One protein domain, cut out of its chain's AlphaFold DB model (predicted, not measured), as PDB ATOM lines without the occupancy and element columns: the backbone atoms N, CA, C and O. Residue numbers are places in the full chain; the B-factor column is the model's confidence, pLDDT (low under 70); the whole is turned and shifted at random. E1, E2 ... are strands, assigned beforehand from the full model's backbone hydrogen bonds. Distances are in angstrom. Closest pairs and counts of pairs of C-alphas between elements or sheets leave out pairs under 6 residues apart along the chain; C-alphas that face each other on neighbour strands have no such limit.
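What this domain is: This is residues 49 to 158 of the 209 residues of an uncharacterized protein of Euryarchaeota archaeon (UniProt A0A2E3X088). A small sandwich of two antiparallel sheets face to face: a twisted sheet in the order E5, E4, E3, E2, E8, and a smaller one in the order E1, E7, E6. Residues 88 to 93, in the long link from E3 to E4, stick out, and a second long link, from E5 to E6, crosses from the larger sheet to the smaller. The printed part has 110 residues with eight named strands, E1 to E8 in order, and no named helix. The class is all strand, though under half of the residues, 49 of 110, are in named strands. The whole is compact, with a radius of gyration of the C-alphas of 13.7 A and spans of 36 by 28 by 25 A.

How they stand to each other: In the larger sheet, E2, residues 67 to 75, is an inner strand. E8, residues 149 to 156, is its antiparallel neighbour at an edge, with N 70 and O 153 2.8 A apart. E3, residues 78 to 83, forms a hairpin with E2, with N 80 and O 73 2.8 A apart. E4, residues 100 to 105, forms a hairpin with E3, with N 81 and O 102 2.8 A apart. E5, residues 108 to 112, is the other edge strand and forms a hairpin with E4, with N 103 and O 110 2.8 A apart. E2, E3, E4 and E5 make a meander, each strand the antiparallel neighbour of the one before. From edge to edge the strands' lines turn by 72 degrees. In the smaller sheet, E7, residues 138 to 143, is the inner strand. E1, residues 57 to 62, is antiparallel to it, with N 59 and O 141 2.9 A apart. E6, residues 129 to 131, forms a hairpin with E7, with N 142 and O 129 2.9 A apart. The parts of the two sheets that face each other are 10.5 A apart centre to centre, their strands at 23 degrees. Between E1 and E2 the closest C-alphas, of Pro 62 and Thr 69, are 6.4 A apart. E2 and E7 are apart.

Where its parts are: E2 is 26.5 A long from first to last C-alpha, from (-100.680, -60.853, 38.323) at Ser 67. E8 measures 22.9 A and ends at C-alpha 156, (-99.810, -57.082, 40.029). E3 measures 16.9 A, E4 15.5 A and E5 12.4 A. E1, 16.4 A long, begins at C-alpha 57, (-82.306, -73.643, 29.214). E7 measures 16.1 A and E6 6.7 A. Residues 50 to 51 pair antiparallel with residues 57 to 58 of E1.

The domain as a whole: The C-alphas farthest apart, of Glu 53 and Leu 91, are 41.1 A from each other. The printed part has no cut. The links E3 to E4 and E5 to E6 are long, each of 16 residues. The mean pLDDT of the printed part is 76.6, and it is under 70 at residues 85 to 98, 113 to 119, 125 and 157 to 158.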
ATOM      1  N   PHE A  49     -83.100 -69.357  35.448       94.81
ATOM      2  CA  PHE A  49     -83.295 -70.574  34.670       94.81
ATOM      3  C   PHE A  49     -82.630 -71.769  35.339       94.81
ATOM      4  O   PHE A  49     -81.733 -71.633  36.175       94.81
ATOM      5  N   TYR A  50     -83.036 -72.957  34.914       94.88
ATOM      6  CA  TYR A  50     -82.314 -74.197  35.172       94.88
ATOM      7  C   TYR A  50     -82.042 -74.922  33.853       94.88
ATOM      8  O   TYR A  50     -82.676 -74.649  32.834       94.88
ATOM      9  N   ARG A  51     -81.075 -75.844  33.855       95.19
ATOM     10  CA  ARG A  51     -80.821 -76.708  32.698       95.19
ATOM     11  C   ARG A  51     -81.584 -78.017  32.844       95.19
ATOM     12  O   ARG A  51     -81.439 -78.692  33.862       95.19
ATOM     13  N   SER A  52     -82.380 -78.373  31.844       92.00
ATOM     14  CA  SER A  52     -83.079 -79.660  31.784       92.00
ATOM     15  C   SER A  52     -82.146 -80.795  31.343       92.00
ATOM     16  O   SER A  52     -81.048 -80.566  30.839       92.00
ATOM     17  N   GLU A  53     -82.591 -82.047  31.506       89.12
ATOM     18  CA  GLU A  53     -81.802 -83.250  31.180       89.12
ATOM     19  C   GLU A  53     -81.386 -83.334  29.702       89.12
ATOM     20  O   GLU A  53     -80.333 -83.875  29.375       89.12
ATOM     21  N   ASN A  54     -82.182 -82.751  28.805       86.25
ATOM     22  CA  ASN A  54     -81.882 -82.641  27.376       86.25
ATOM     23  C   ASN A  54     -80.965 -81.445  27.029       86.25
ATOM     24  O   ASN A  54     -80.743 -81.168  25.852       86.25
ATOM     25  N   GLY A  55     -80.436 -80.733  28.031       88.19
ATOM     26  CA  GLY A  55     -79.489 -79.629  27.867       88.19
ATOM     27  C   GLY A  55     -80.110 -78.275  27.507       88.19
ATOM     28  O   GLY A  55     -79.358 -77.327  27.288       88.19
ATOM     29  N   GLN A  56     -81.441 -78.166  27.455       91.62
ATOM     30  CA  GLN A  56     -82.129 -76.896  27.209       91.62
ATOM     31  C   GLN A  56     -82.083 -75.981  28.441       91.62
ATOM     32  O   GLN A  56     -81.999 -76.439  29.584       91.62
ATOM     33  N   TYR A  57     -82.158 -74.677  28.194       93.81
ATOM     34  CA  TYR A  57     -82.306 -73.643  29.214       93.81
ATOM     35  C   TYR A  57     -83.794 -73.415  29.441       93.81
ATOM     36  O   TYR A  57     -84.506 -73.054  28.503       93.81
ATOM     37  N   VAL A  58     -84.267 -73.649  30.661       94.81
ATOM     38  CA  VAL A  58     -85.688 -73.571  30.993       94.81
ATOM     39  C   VAL A  58     -85.939 -72.398  31.925       94.81
ATOM     40  O   VAL A  58     -85.426 -72.373  33.045       94.81
ATOM     41  N   TYR A  59     -86.740 -71.444  31.452       94.75
ATOM     42  CA  TYR A  59     -87.165 -70.274  32.214       94.75
ATOM     43  C   TYR A  59     -88.613 -70.456  32.685       94.75
ATOM     44  O   TYR A  59     -89.518 -70.461  31.845       94.75
ATOM     45  N   PRO A  60     -88.853 -70.622  33.997       93.50
ATOM     46  CA  PRO A  60     -90.195 -70.611  34.556       93.50
ATOM     47  C   PRO A  60     -90.741 -69.178  34.605       93.50
ATOM     48  O   PRO A  60     -90.094 -68.269  35.123       93.50
ATOM     49  N   VAL A  61     -91.948 -68.988  34.080       90.75
ATOM     50  CA  VAL A  61     -92.704 -67.734  34.089       90.75
ATOM     51  C   VAL A  61     -93.978 -67.948  34.899       90.75
ATOM     52  O   VAL A  61     -94.812 -68.763  34.495       90.75
ATOM     53  N   PRO A  62     -94.153 -67.249  36.031       88.38
ATOM     54  CA  PRO A  62     -95.357 -67.362  36.849       88.38
ATOM     55  C   PRO A  62     -96.642 -67.074  36.062       88.38
ATOM     56  O   PRO A  62     -96.692 -66.154  35.246       88.38
ATOM     57  N   ASN A  63     -97.683 -67.857  36.339       83.88
ATOM     58  CA  ASN A  63     -99.052 -67.671  35.851       83.88
ATOM     59  C   ASN A  63    -100.009 -67.644  37.052       83.88
ATOM     60  O   ASN A  63    -100.901 -68.483  37.207       83.88
ATOM     61  N   ASP A  64     -99.766 -66.705  37.961       74.12
ATOM     62  CA  ASP A  64    -100.632 -66.421  39.092       74.12
ATOM     63  C   ASP A  64    -101.765 -65.506  38.624       74.12
ATOM     64  O   ASP A  64    -101.549 -64.388  38.199       74.12
ATOM     65  N   LYS A  65    -103.016 -65.962  38.683       73.38
ATOM     66  CA  LYS A  65    -104.187 -65.225  38.153       73.38
ATOM     67  C   LYS A  65    -104.410 -63.816  38.720       73.38
ATOM     68  O   LYS A  65    -105.271 -63.092  38.232       73.38
ATOM     69  N   SER A  66    -103.678 -63.457  39.765       73.50
ATOM     70  CA  SER A  66    -103.653 -62.149  40.408       73.50
ATOM     71  C   SER A  66    -102.635 -61.177  39.796       73.50
ATOM     72  O   SER A  66    -102.692 -59.979  40.076       73.50
ATOM     73  N   SER A  67    -101.721 -61.654  38.954       75.12
ATOM     74  CA  SER A  67    -100.680 -60.853  38.323       75.12
ATOM     75  C   SER A  67    -100.467 -61.271  36.867       75.12
ATOM     76  O   SER A  67    -100.919 -62.318  36.412       75.12
ATOM     77  N   PHE A  68     -99.806 -60.421  36.092       77.62
ATOM     78  CA  PHE A  68     -99.430 -60.743  34.727       77.62
ATOM     79  C   PHE A  68     -97.938 -60.562  34.548       77.62
ATOM     80  O   PHE A  68     -97.408 -59.464  34.718       77.62
ATOM     81  N   THR A  69     -97.264 -61.647  34.179       81.44
ATOM     82  CA  THR A  69     -95.820 -61.645  33.974       81.44
ATOM     83  C   THR A  69     -95.486 -61.646  32.490       81.44
ATOM     84  O   THR A  69     -95.795 -62.584  31.759       81.44
ATOM     85  N   TYR A  70     -94.801 -60.593  32.056       83.44
ATOM     86  CA  TYR A  70     -94.128 -60.523  30.768       83.44
ATOM     87  C   TYR A  70     -92.716 -61.083  30.912       83.44
ATOM     88  O   TYR A  70     -91.986 -60.729  31.841       83.44
ATOM     89  N   PHE A  71     -92.306 -61.915  29.962       88.69
ATOM     90  CA  PHE A  71     -90.937 -62.416  29.895       88.69
ATOM     91  C   PHE A  71     -90.241 -61.822  28.677       88.69
ATOM     92  O   PHE A  71     -90.603 -62.127  27.545       88.69
ATOM     93  N   TYR A  72     -89.248 -60.974  28.907       89.00
ATOM     94  CA  TYR A  72     -88.428 -60.347  27.878       89.00
ATOM     95  C   TYR A  72     -87.111 -61.092  27.746       89.00
ATOM     96  O   TYR A  72     -86.498 -61.464  28.743       89.00
ATOM     97  N   PHE A  73     -86.632 -61.256  26.521       89.06
ATOM     98  CA  PHE A  73     -85.311 -61.805  26.268       89.06
ATOM     99  C   PHE A  73     -84.672 -61.175  25.040       89.06
ATOM    100  O   PHE A  73     -85.355 -60.691  24.138       89.06
ATOM    101  N   THR A  74     -83.346 -61.190  24.999       87.25
ATOM    102  CA  THR A  74     -82.576 -60.753  23.835       87.25
ATOM    103  C   THR A  74     -81.731 -61.887  23.279       87.25
ATOM    104  O   THR A  74     -81.326 -62.812  23.986       87.25
ATOM    105  N   ASN A  75     -81.490 -61.818  21.979       81.38
ATOM    106  CA  ASN A  75     -80.542 -62.655  21.266       81.38
ATOM    107  C   ASN A  75     -79.746 -61.773  20.291       81.38
ATOM    108  O   ASN A  75     -80.097 -60.615  20.064       81.38
ATOM    109  N   GLY A  76     -78.724 -62.333  19.645       76.00
ATOM    110  CA  GLY A  76     -77.895 -61.586  18.692       76.00
ATOM    111  C   GLY A  76     -78.626 -61.025  17.457       76.00
ATOM    112  O   GLY A  76     -77.984 -60.399  16.618       76.00
ATOM    113  N   GLN A  77     -79.938 -61.255  17.305       75.88
ATOM    114  CA  GLN A  77     -80.773 -60.722  16.221       75.88
ATOM    115  C   GLN A  77     -81.774 -59.653  16.687       75.88
ATOM    116  O   GLN A  77     -82.318 -58.932  15.845       75.88
ATOM    117  N   GLY A  78     -82.021 -59.523  17.995       82.56
ATOM    118  CA  GLY A  78     -83.008 -58.587  18.512       82.56
ATOM    119  C   GLY A  78     -83.525 -58.894  19.915       82.56
ATOM    120  O   GLY A  78     -82.910 -59.606  20.708       82.56
ATOM    121  N   SER A  79     -84.687 -58.323  20.222       85.12
ATOM    122  CA  SER A  79     -85.368 -58.476  21.508       85.12
ATOM    123  C   SER A  79     -86.767 -59.023  21.306       85.12
ATOM    124  O   SER A  79     -87.503 -58.508  20.467       85.12
ATOM    125  N   CYS A  80     -87.166 -59.993  22.112       83.00
ATOM    126  CA  CYS A  80     -88.497 -60.570  22.099       83.00
ATOM    127  C   CYS A  80     -89.138 -60.470  23.478       83.00
ATOM    128  O   CYS A  80     -88.446 -60.434  24.495       83.00
ATOM    129  N   HIS A  81     -90.466 -60.480  23.523       85.12
ATOM    130  CA  HIS A  81     -91.189 -60.742  24.755       85.12
ATOM    131  C   HIS A  81     -92.308 -61.752  24.550       85.12
ATOM    132  O   HIS A  81     -92.988 -61.750  23.525       85.12
ATOM    133  N   PHE A  82     -92.470 -62.620  25.536       84.06
ATOM    134  CA  PHE A  82     -93.526 -63.608  25.627       84.06
ATOM    135  C   PHE A  82     -94.734 -63.032  26.368       84.06
ATOM    136  O   PHE A  82     -94.588 -62.342  27.380       84.06
ATOM    137  N   THR A  83     -95.921 -63.344  25.853       74.62
ATOM    138  CA  THR A  83     -97.218 -62.988  26.427       74.62
ATOM    139  C   THR A  83     -98.254 -64.068  26.106       74.62
ATOM    140  O   THR A  83     -98.298 -64.606  24.994       74.62
ATOM    141  N   ASP A  84     -99.120 -64.394  27.063       70.56
ATOM    142  CA  ASP A  84    -100.313 -65.203  26.805       70.56
ATOM    143  C   ASP A  84    -101.434 -64.272  26.307       70.56
ATOM    144  O   ASP A  84    -102.164 -63.656  27.081       70.56
ATOM    145  N   TYR A  85    -101.512 -64.099  24.982       54.41
ATOM    146  CA  TYR A  85    -102.295 -63.067  24.276       54.41
ATOM    147  C   TYR A  85    -103.831 -63.173  24.446       54.41
ATOM    148  O   TYR A  85    -104.576 -62.380  23.873       54.41
ATOM    149  N   ALA A  86    -104.340 -64.112  25.246       48.41
ATOM    150  CA  ALA A  86    -105.776 -64.332  25.404       48.41
ATOM    151  C   ALA A  86    -106.508 -63.264  26.246       48.41
ATOM    152  O   ALA A  86    -107.692 -63.033  26.007       48.41
ATOM    153  N   GLU A  87    -105.852 -62.582  27.193       42.94
ATOM    154  CA  GLU A  87    -106.551 -61.639  28.092       42.94
ATOM    155  C   GLU A  87    -106.461 -60.163  27.681       42.94
ATOM    156  O   GLU A  87    -107.402 -59.408  27.918       42.94
ATOM    157  N   SER A  88    -105.386 -59.729  27.013       41.81
ATOM    158  CA  SER A  88    -105.186 -58.287  26.762       41.81
ATOM    159  C   SER A  88    -106.142 -57.670  25.726       41.81
ATOM    160  O   SER A  88    -106.257 -56.448  25.659       41.81
ATOM    161  N   GLN A  89    -106.861 -58.482  24.935       43.53
ATOM    162  CA  GLN A  89    -107.804 -58.011  23.908       43.53
ATOM    163  C   GLN A  89    -109.128 -58.788  23.897       43.53
ATOM    164  O   GLN A  89    -109.544 -59.288  22.851       43.53
ATOM    165  N   SER A  90    -109.818 -58.860  25.041       38.94
ATOM    166  CA  SER A  90    -111.076 -59.604  25.273       38.94
ATOM    167  C   SER A  90    -112.284 -59.270  24.361       38.94
ATOM    168  O   SER A  90    -113.426 -59.517  24.747       38.94
ATOM    169  N   LEU A  91    -112.102 -58.674  23.181       38.09
ATOM    170  CA  LEU A  91    -113.190 -58.174  22.345       38.09
ATOM    171  C   LEU A  91    -113.274 -58.746  20.922       38.09
ATOM    172  O   LEU A  91    -114.321 -58.523  20.320       38.09
ATOM    173  N   TRP A  92    -112.290 -59.483  20.366       38.62
ATOM    174  CA  TRP A  92    -112.337 -59.734  18.904       38.62
ATOM    175  C   TRP A  92    -112.089 -61.134  18.315       38.62
ATOM    176  O   TRP A  92    -112.537 -61.318  17.185       38.62
ATOM    177  N   HIS A  93    -111.522 -62.155  18.979       41.06
ATOM    178  CA  HIS A  93    -111.293 -63.443  18.280       41.06
ATOM    179  C   HIS A  93    -111.495 -64.708  19.133       41.06
ATOM    180  O   HIS A  93    -110.905 -64.867  20.191       41.06
ATOM    181  N   THR A  94    -112.295 -65.646  18.613       42.62
ATOM    182  CA  THR A  94    -112.574 -66.996  19.151       42.62
ATOM    183  C   THR A  94    -111.483 -68.035  18.840       42.62
ATOM    184  O   THR A  94    -111.637 -69.207  19.168       42.62
ATOM    185  N   GLN A  95    -110.381 -67.616  18.207       49.03
ATOM    186  CA  GLN A  95    -109.180 -68.416  17.937       49.03
ATOM    187  C   GLN A  95    -107.966 -67.699  18.543       49.03
ATOM    188  O   GLN A  95    -107.127 -67.131  17.842       49.03
ATOM    189  N   THR A  96    -107.929 -67.624  19.869       54.62
ATOM    190  CA  THR A  96    -106.824 -67.015  20.613       54.62
ATOM    191  C   THR A  96    -105.609 -67.924  20.548       54.62
ATOM    192  O   THR A  96    -105.638 -69.038  21.053       54.62
ATOM    193  N   HIS A  97    -104.547 -67.445  19.907       53.78
ATOM    194  CA  HIS A  97    -103.255 -68.114  19.961       53.78
ATOM    195  C   HIS A  97    -102.688 -67.914  21.367       53.78
ATOM    196  O   HIS A  97    -102.519 -66.781  21.826       53.78
ATOM    197  N   HIS A  98    -102.420 -69.018  22.050       64.62
ATOM    198  CA  HIS A  98    -101.690 -69.020  23.310       64.62
ATOM    199  C   HIS A  98    -100.186 -68.929  23.023       64.62
ATOM    200  O   HIS A  98     -99.737 -69.275  21.933       64.62
ATOM    201  N   HIS A  99     -99.404 -68.447  23.989       74.69
ATOM    202  CA  HIS A  99     -97.934 -68.434  23.914       74.69
ATOM    203  C   HIS A  99     -97.341 -67.558  22.794       74.69
ATOM    204  O   HIS A  99     -96.528 -68.006  21.987       74.69
ATOM    205  N   THR A 100     -97.743 -66.289  22.728       74.81
ATOM    206  CA  THR A 100     -97.300 -65.371  21.671       74.81
ATOM    207  C   THR A 100     -95.957 -64.726  22.003       74.81
ATOM    208  O   THR A 100     -95.735 -64.282  23.130       74.81
ATOM    209  N   PHE A 101     -95.093 -64.594  20.995       79.38
ATOM    210  CA  PHE A 101     -93.837 -63.856  21.079       79.38
ATOM    211  C   PHE A 101     -93.866 -62.624  20.173       79.38
ATOM    212  O   PHE A 101     -94.123 -62.722  18.974       79.38
ATOM    213  N   TRP A 102     -93.558 -61.462  20.737       79.62
ATOM    214  CA  TRP A 102     -93.418 -60.205  20.008       79.62
ATOM    215  C   TRP A 102     -91.954 -59.812  19.967       79.62
ATOM    216  O   TRP A 102     -91.359 -59.522  21.005       79.62
ATOM    217  N   CYS A 103     -91.389 -59.797  18.771       79.44
ATOM    218  CA  CYS A 103     -89.974 -59.582  18.542       79.44
ATOM    219  C   CYS A 103     -89.730 -58.288  17.766       79.44
ATOM    220  O   CYS A 103     -90.485 -57.927  16.865       79.44
ATOM    221  N   ILE A 104     -88.650 -57.600  18.111       79.62
ATOM    222  CA  ILE A 104     -88.048 -56.539  17.315       79.62
ATOM    223  C   ILE A 104     -86.717 -57.093  16.832       79.62
ATOM    224  O   ILE A 104     -85.791 -57.254  17.625       79.62
ATOM    225  N   GLU A 105     -86.637 -57.397  15.543       79.81
ATOM    226  CA  GLU A 105     -85.455 -57.967  14.898       79.81
ATOM    227  C   GLU A 105     -85.093 -57.096  13.701       79.81
ATOM    228  O   GLU A 105     -85.946 -56.805  12.863       79.81
ATOM    229  N   ASN A 106     -83.832 -56.664  13.606       81.25
ATOM    230  CA  ASN A 106     -83.358 -55.812  12.506       81.25
ATOM    231  C   ASN A 106     -84.285 -54.606  12.221       81.25
ATOM    232  O   ASN A 106     -84.628 -54.355  11.067       81.25
ATOM    233  N   GLU A 107     -84.736 -53.901  13.266       77.12
ATOM    234  CA  GLU A 107     -85.664 -52.749  13.196       77.12
ATOM    235  C   GLU A 107     -87.098 -53.066  12.721       77.12
ATOM    236  O   GLU A 107     -87.906 -52.155  12.539       77.12
ATOM    237  N   HIS A 108     -87.457 -54.342  12.569       71.50
ATOM    238  CA  HIS A 108     -88.802 -54.768  12.187       71.50
ATOM    239  C   HIS A 108     -89.524 -55.421  13.364       71.50
ATOM    240  O   HIS A 108     -88.950 -56.236  14.087       71.50
ATOM    241  N   VAL A 109     -90.804 -55.086  13.531       71.31
ATOM    242  CA  VAL A 109     -91.686 -55.769  14.483       71.31
ATOM    243  C   VAL A 109     -92.194 -57.050  13.831       71.31
ATOM    244  O   VAL A 109     -92.856 -57.006  12.793       71.31
ATOM    245  N   ILE A 110     -91.885 -58.184  14.447       74.56
ATOM    246  CA  ILE A 110     -92.272 -59.518  14.000       74.56
ATOM    247  C   ILE A 110     -93.071 -60.169  15.126       74.56
ATOM    248  O   ILE A 110     -92.620 -60.222  16.269       74.56
ATOM    249  N   TYR A 111     -94.254 -60.682  14.806       70.31
ATOM    250  CA  TYR A 111     -94.999 -61.542  15.717       70.31
ATOM    251  C   TYR A 111     -94.694 -63.002  15.374       70.31
ATOM    252  O   TYR A 111     -94.707 -63.397  14.208       70.31
ATOM    253  N   ARG A 112     -94.387 -63.802  16.392       70.44
ATOM    254  CA  ARG A 112     -94.141 -65.239  16.281       70.44
ATOM    255  C   ARG A 112     -95.111 -65.945  17.229       70.44
ATOM    256  O   ARG A 112     -94.873 -66.034  18.431       70.44
ATOM    257  N   THR A 113     -96.252 -66.363  16.699       67.81
ATOM    258  CA  THR A 113     -97.211 -67.232  17.396       67.81
ATOM    259  C   THR A 113     -96.908 -68.688  17.060       67.81
ATOM    260  O   THR A 113     -96.386 -68.931  15.968       67.81
ATOM    261  N   PRO A 114     -97.262 -69.651  17.930       66.94
ATOM    262  CA  PRO A 114     -97.268 -71.053  17.552       66.94
ATOM    263  C   PRO A 114     -98.079 -71.252  16.271       66.94
ATOM    264  O   PRO A 114     -99.080 -70.557  16.050       66.94
ATOM    265  N   SER A 115     -97.637 -72.167  15.415       63.50
ATOM    266  CA  SER A 115     -98.284 -72.439  14.127       63.50
ATOM    267  C   SER A 115     -99.713 -72.968  14.269       63.50
ATOM    268  O   SER A 115    -100.517 -72.820  13.343       63.50
ATOM    269  N   THR A 116    -100.057 -73.545  15.422       60.78
ATOM    270  CA  THR A 116    -101.391 -74.063  15.707       60.78
ATOM    271  C   THR A 116    -102.114 -73.249  16.796       60.78
ATOM    272  O   THR A 116    -101.519 -72.872  17.809       60.78
ATOM    273  N   PRO A 117    -103.436 -73.003  16.655       61.84
ATOM    274  CA  PRO A 117    -104.219 -72.282  17.665       61.84
ATOM    275  C   PRO A 117    -104.287 -72.977  19.032       61.84
ATOM    276  O   PRO A 117    -104.537 -72.323  20.040       61.84
ATOM    277  N   ASP A 118    -104.090 -74.296  19.071       61.06
ATOM    278  CA  ASP A 118    -104.058 -75.086  20.307       61.06
ATOM    279  C   ASP A 118    -102.713 -74.990  21.054       61.06
ATOM    280  O   ASP A 118    -102.588 -75.533  22.151       61.06
ATOM    281  N   GLY A 119    -101.726 -74.282  20.489       62.75
ATOM    282  CA  GLY A 119    -100.407 -74.093  21.085       62.75
ATOM    283  C   GLY A 119     -99.497 -75.319  20.993       62.75
ATOM    284  O   GLY A 119     -98.500 -75.378  21.716       62.75
ATOM    285  N   THR A 120     -99.826 -76.301  20.143       71.19
ATOM    286  CA  THR A 120     -98.932 -77.426  19.836       71.19
ATOM    287  C   THR A 120     -97.640 -76.901  19.225       71.19
ATOM    288  O   THR A 120     -97.653 -76.212  18.211       71.19
ATOM    289  N   TRP A 121     -96.514 -77.251  19.843       76.69
ATOM    290  CA  TRP A 121     -95.220 -76.751  19.410       76.69
ATOM    291  C   TRP A 121     -94.681 -77.496  18.187       76.69
ATOM    292  O   TRP A 121     -94.517 -78.720  18.209       76.69
ATOM    293  N   GLU A 122     -94.328 -76.743  17.152       74.69
ATOM    294  CA  GLU A 122     -93.684 -77.239  15.942       74.69
ATOM    295  C   GLU A 122     -92.246 -76.707  15.820       74.69
ATOM    296  O   GLU A 122     -92.039 -75.530  15.523       74.69
ATOM    297  N   PRO A 123     -91.211 -77.562  15.946       72.44
ATOM    298  CA  PRO A 123     -89.811 -77.124  15.934       72.44
ATOM    299  C   PRO A 123     -89.370 -76.388  14.660       72.44
ATOM    300  O   PRO A 123     -88.372 -75.673  14.674       72.44
ATOM    301  N   SER A 124     -90.059 -76.618  13.538       70.94
ATOM    302  CA  SER A 124     -89.763 -75.990  12.246       70.94
ATOM    303  C   SER A 124     -90.276 -74.557  12.123       70.94
ATOM    304  O   SER A 124     -89.828 -73.832  11.236       70.94
ATOM    305  N   SER A 125     -91.238 -74.183  12.962       68.62
ATOM    306  CA  SER A 125     -92.095 -73.005  12.783       68.62
ATOM    307  C   SER A 125     -92.043 -72.098  14.007       68.62
ATOM    308  O   SER A 125     -92.061 -70.873  13.879       68.62
ATOM    309  N   ASP A 126     -91.932 -72.703  15.186       72.69
ATOM    310  CA  ASP A 126     -92.128 -72.022  16.449       72.69
ATOM    311  C   ASP A 126     -90.796 -71.624  17.086       72.69
ATOM    312  O   ASP A 126     -89.848 -72.415  17.129       72.69
ATOM    313  N   PRO A 127     -90.708 -70.405  17.639       72.75
ATOM    314  CA  PRO A 127     -89.444 -69.859  18.119       72.75
ATOM    315  C   PRO A 127     -88.928 -70.554  19.383       72.75
ATOM    316  O   PRO A 127     -87.719 -70.680  19.569       72.75
ATOM    317  N   VAL A 128     -89.837 -70.957  20.270       84.06
ATOM    318  CA  VAL A 128     -89.545 -71.445  21.619       84.06
ATOM    319  C   VAL A 128     -90.600 -72.479  21.984       84.06
ATOM    320  O   VAL A 128     -91.789 -72.251  21.763       84.06
ATOM    321  N   TYR A 129     -90.172 -73.606  22.554       85.69
ATOM    322  CA  TYR A 129     -91.110 -74.568  23.122       85.69
ATOM    323  C   TYR A 129     -91.626 -74.042  24.462       85.69
ATOM    324  O   TYR A 129     -90.827 -73.681  25.328       85.69
ATOM    325  N   VAL A 130     -92.948 -74.007  24.627       86.88
ATOM    326  CA  VAL A 130     -93.602 -73.577  25.864       86.88
ATOM    327  C   VAL A 130     -94.367 -74.753  26.464       86.88
ATOM    328  O   VAL A 130     -95.291 -75.280  25.847       86.88
ATOM    329  N   GLU A 131     -93.978 -75.167  27.668       86.81
ATOM    330  CA  GLU A 131     -94.736 -76.116  28.486       86.81
ATOM    331  C   GLU A 131     -95.671 -75.331  29.418       86.81
ATOM    332  O   GLU A 131     -95.249 -74.386  30.081       86.81
ATOM    333  N   GLY A 132     -96.939 -75.733  29.485       80.31
ATOM    334  CA  GLY A 132     -97.958 -75.086  30.312       80.31
ATOM    335  C   GLY A 132     -99.139 -74.576  29.493       80.31
ATOM    336  O   GLY A 132     -99.147 -74.637  28.266       80.31
ATOM    337  N   ASN A 133    -100.179 -74.139  30.190       78.25
ATOM    338  CA  ASN A 133    -101.357 -73.498  29.616       78.25
ATOM    339  C   ASN A 133    -101.984 -72.541  30.640       78.25
ATOM    340  O   ASN A 133    -101.473 -72.364  31.746       78.25
ATOM    341  N   GLN A 134    -103.146 -71.982  30.305       72.31
ATOM    342  CA  GLN A 134    -103.867 -71.043  31.166       72.31
ATOM    343  C   GLN A 134    -104.220 -71.571  32.560       72.31
ATOM    344  O   GLN A 134    -104.507 -70.772  33.440       72.31
ATOM    345  N   ILE A 135    -104.263 -72.877  32.782       75.50
ATOM    346  CA  ILE A 135    -104.609 -73.469  34.081       75.50
ATOM    347  C   ILE A 135    -103.335 -73.807  34.871       75.50
ATOM    348  O   ILE A 135    -103.383 -73.987  36.088       75.50
ATOM    349  N   SER A 136    -102.186 -73.885  34.199       82.75
ATOM    350  CA  SER A 136    -100.891 -74.113  34.833       82.75
ATOM    351  C   SER A 136    -100.513 -72.939  35.731       82.75
ATOM    352  O   SER A 136    -100.753 -71.788  35.386       82.75
ATOM    353  N   SER A 137     -99.874 -73.227  36.865       86.75
ATOM    354  CA  SER A 137     -99.344 -72.202  37.777       86.75
ATOM    355  C   SER A 137     -98.141 -71.445  37.210       86.75
ATOM    356  O   SER A 137     -97.781 -70.389  37.717       86.75
ATOM    357  N   GLU A 138     -97.499 -72.001  36.185       89.19
ATOM    358  CA  GLU A 138     -96.361 -71.417  35.484       89.19
ATOM    359  C   GLU A 138     -96.331 -71.895  34.028       89.19
ATOM    360  O   GLU A 138     -96.815 -72.985  33.707       89.19
ATOM    361  N   TYR A 139     -95.727 -71.079  33.171       88.88
ATOM    362  CA  TYR A 139     -95.248 -71.462  31.850       88.88
ATOM    363  C   TYR A 139     -93.756 -71.763  31.937       88.88
ATOM    364  O   TYR A 139     -93.028 -71.073  32.645       88.88
ATOM    365  N   LYS A 140     -93.263 -72.748  31.193       91.75
ATOM    366  CA  LYS A 140     -91.826 -73.007  31.075       91.75
ATOM    367  C   LYS A 140     -91.401 -72.777  29.642       91.75
ATOM    368  O   LYS A 140     -91.882 -73.449  28.733       91.75
ATOM    369  N   LEU A 141     -90.499 -71.826  29.442       91.88
ATOM    370  CA  LEU A 141     -89.940 -71.518  28.133       91.88
ATOM    371  C   LEU A 141     -88.616 -72.255  27.956       91.88
ATOM    372  O   LEU A 141     -87.681 -72.045  28.731       91.88
ATOM    373  N   HIS A 142     -88.535 -73.102  26.934       91.56
ATOM    374  CA  HIS A 142     -87.371 -73.933  26.647       91.56
ATOM    375  C   HIS A 142     -86.552 -73.349  25.494       91.56
ATOM    376  O   HIS A 142     -86.994 -73.327  24.343       91.56
ATOM    377  N   PHE A 143     -85.318 -72.947  25.789       89.75
ATOM    378  CA  PHE A 143     -84.374 -72.409  24.814       89.75
ATOM    379  C   PHE A 143     -83.231 -73.393  24.544       89.75
ATOM    380  O   PHE A 143     -82.689 -74.018  25.457       89.75
ATOM    381  N   TYR A 144     -82.816 -73.505  23.280       87.62
ATOM    382  CA  TYR A 144     -81.647 -74.304  22.884       87.62
ATOM    383  C   TYR A 144     -80.311 -73.607  23.170       87.62
ATOM    384  O   TYR A 144     -79.282 -74.264  23.314       87.62
ATOM    385  N   SER A 145     -80.327 -72.280  23.271       87.88
ATOM    386  CA  SER A 145     -79.186 -71.442  23.631       87.88
ATOM    387  C   SER A 145     -79.608 -70.456  24.711       87.88
ATOM    388  O   SER A 145     -80.744 -69.987  24.692       87.88
ATOM    389  N   GLU A 146     -78.697 -70.121  25.622       90.00
ATOM    390  CA  GLU A 146     -78.941 -69.086  26.627       90.00
ATOM    391  C   GLU A 146     -79.186 -67.735  25.929       90.00
ATOM    392  O   GLU A 146     -78.375 -67.348  25.079       90.00
ATOM    393  N   PRO A 147     -80.290 -67.033  26.232       89.44
ATOM    394  CA  PRO A 147     -80.474 -65.642  25.834       89.44
ATOM    395  C   PRO A 147     -79.338 -64.744  26.343       89.44
ATOM    396  O   PRO A 147     -78.779 -64.988  27.409       89.44
ATOM    397  N   GLU A 148     -79.026 -63.667  25.619       91.06
ATOM    398  CA  GLU A 148     -78.004 -62.694  26.049       91.06
ATOM    399  C   GLU A 148     -78.455 -61.917  27.292       91.06
ATOM    400  O   GLU A 148     -77.660 -61.596  28.177       91.06
ATOM    401  N   SER A 149     -79.755 -61.643  27.374       89.81
ATOM    402  CA  SER A 149     -80.419 -61.145  28.569       89.81
ATOM    403  C   SER A 149     -81.823 -61.726  28.669       89.81
ATOM    404  O   SER A 149     -82.462 -62.002  27.652       89.81
ATOM    405  N   ALA A 150     -82.298 -61.909  29.899       90.81
ATOM    406  CA  ALA A 150     -83.654 -62.345  30.190       90.81
ATOM    407  C   ALA A 150     -84.186 -61.602  31.421       90.81
ATOM    408  O   ALA A 150     -83.535 -61.551  32.468       90.81
ATOM    409  N   LEU A 151     -85.371 -61.016  31.286       91.00
ATOM    410  CA  LEU A 151     -86.001 -60.162  32.281       91.00
ATOM    411  C   LEU A 151     -87.464 -60.568  32.451       91.00
ATOM    412  O   LEU A 151     -88.186 -60.734  31.471       91.00
ATOM    413  N   MET A 152     -87.906 -60.683  33.694       88.88
ATOM    414  CA  MET A 152     -89.314 -60.834  34.037       88.88
ATOM    415  C   MET A 152     -89.849 -59.503  34.542       88.88
ATOM    416  O   MET A 152     -89.238 -58.862  35.399       88.88
ATOM    417  N   VAL A 153     -90.990 -59.099  33.998       84.44
ATOM    418  CA  VAL A 153     -91.738 -57.928  34.445       84.44
ATOM    419  C   VAL A 153     -93.120 -58.403  34.850       84.44
ATOM    420  O   VAL A 153     -93.929 -58.771  34.001       84.44
ATOM    421  N   THR A 154     -93.383 -58.403  36.148       83.31
ATOM    422  CA  THR A 154     -94.651 -58.826  36.732       83.31
ATOM    423  C   THR A 154     -95.462 -57.604  37.127       83.31
ATOM    424  O   THR A 154     -94.997 -56.766  37.896       83.31
ATOM    425  N   VAL A 155     -96.681 -57.511  36.607       79.38
ATOM    426  CA  VAL A 155     -97.653 -56.468  36.927       79.38
ATOM    427  C   VAL A 155     -98.719 -57.072  37.833       79.38
ATOM    428  O   VAL A 155     -99.467 -57.947  37.406       79.38
ATOM    429  N   ASN A 156     -98.791 -56.631  39.087       77.06
ATOM    430  CA  ASN A 156     -99.810 -57.082  40.029       77.06
ATOM    431  C   ASN A 156    -101.139 -56.347  39.774       77.06
ATOM    432  O   ASN A 156    -101.187 -55.115  39.776       77.06
ATOM    433  N   TYR A 157    -102.218 -57.104  39.553       64.56
ATOM    434  CA  TYR A 157    -103.558 -56.569  39.304       64.56
ATOM    435  C   TYR A 157    -104.481 -56.628  40.522       64.56
ATOM    436  O   TYR A 157    -105.614 -56.151  40.425       64.56
ATOM    437  N   GLU A 158    -104.028 -57.137  41.675       62.56
ATOM    438  CA  GLU A 158    -104.854 -57.237  42.892       62.56
ATOM    439  C   GLU A 158    -105.462 -55.896  43.320       62.56
ATOM    440  O   GLU A 158    -106.487 -55.872  43.995       62.56
TER     441      GLU A 158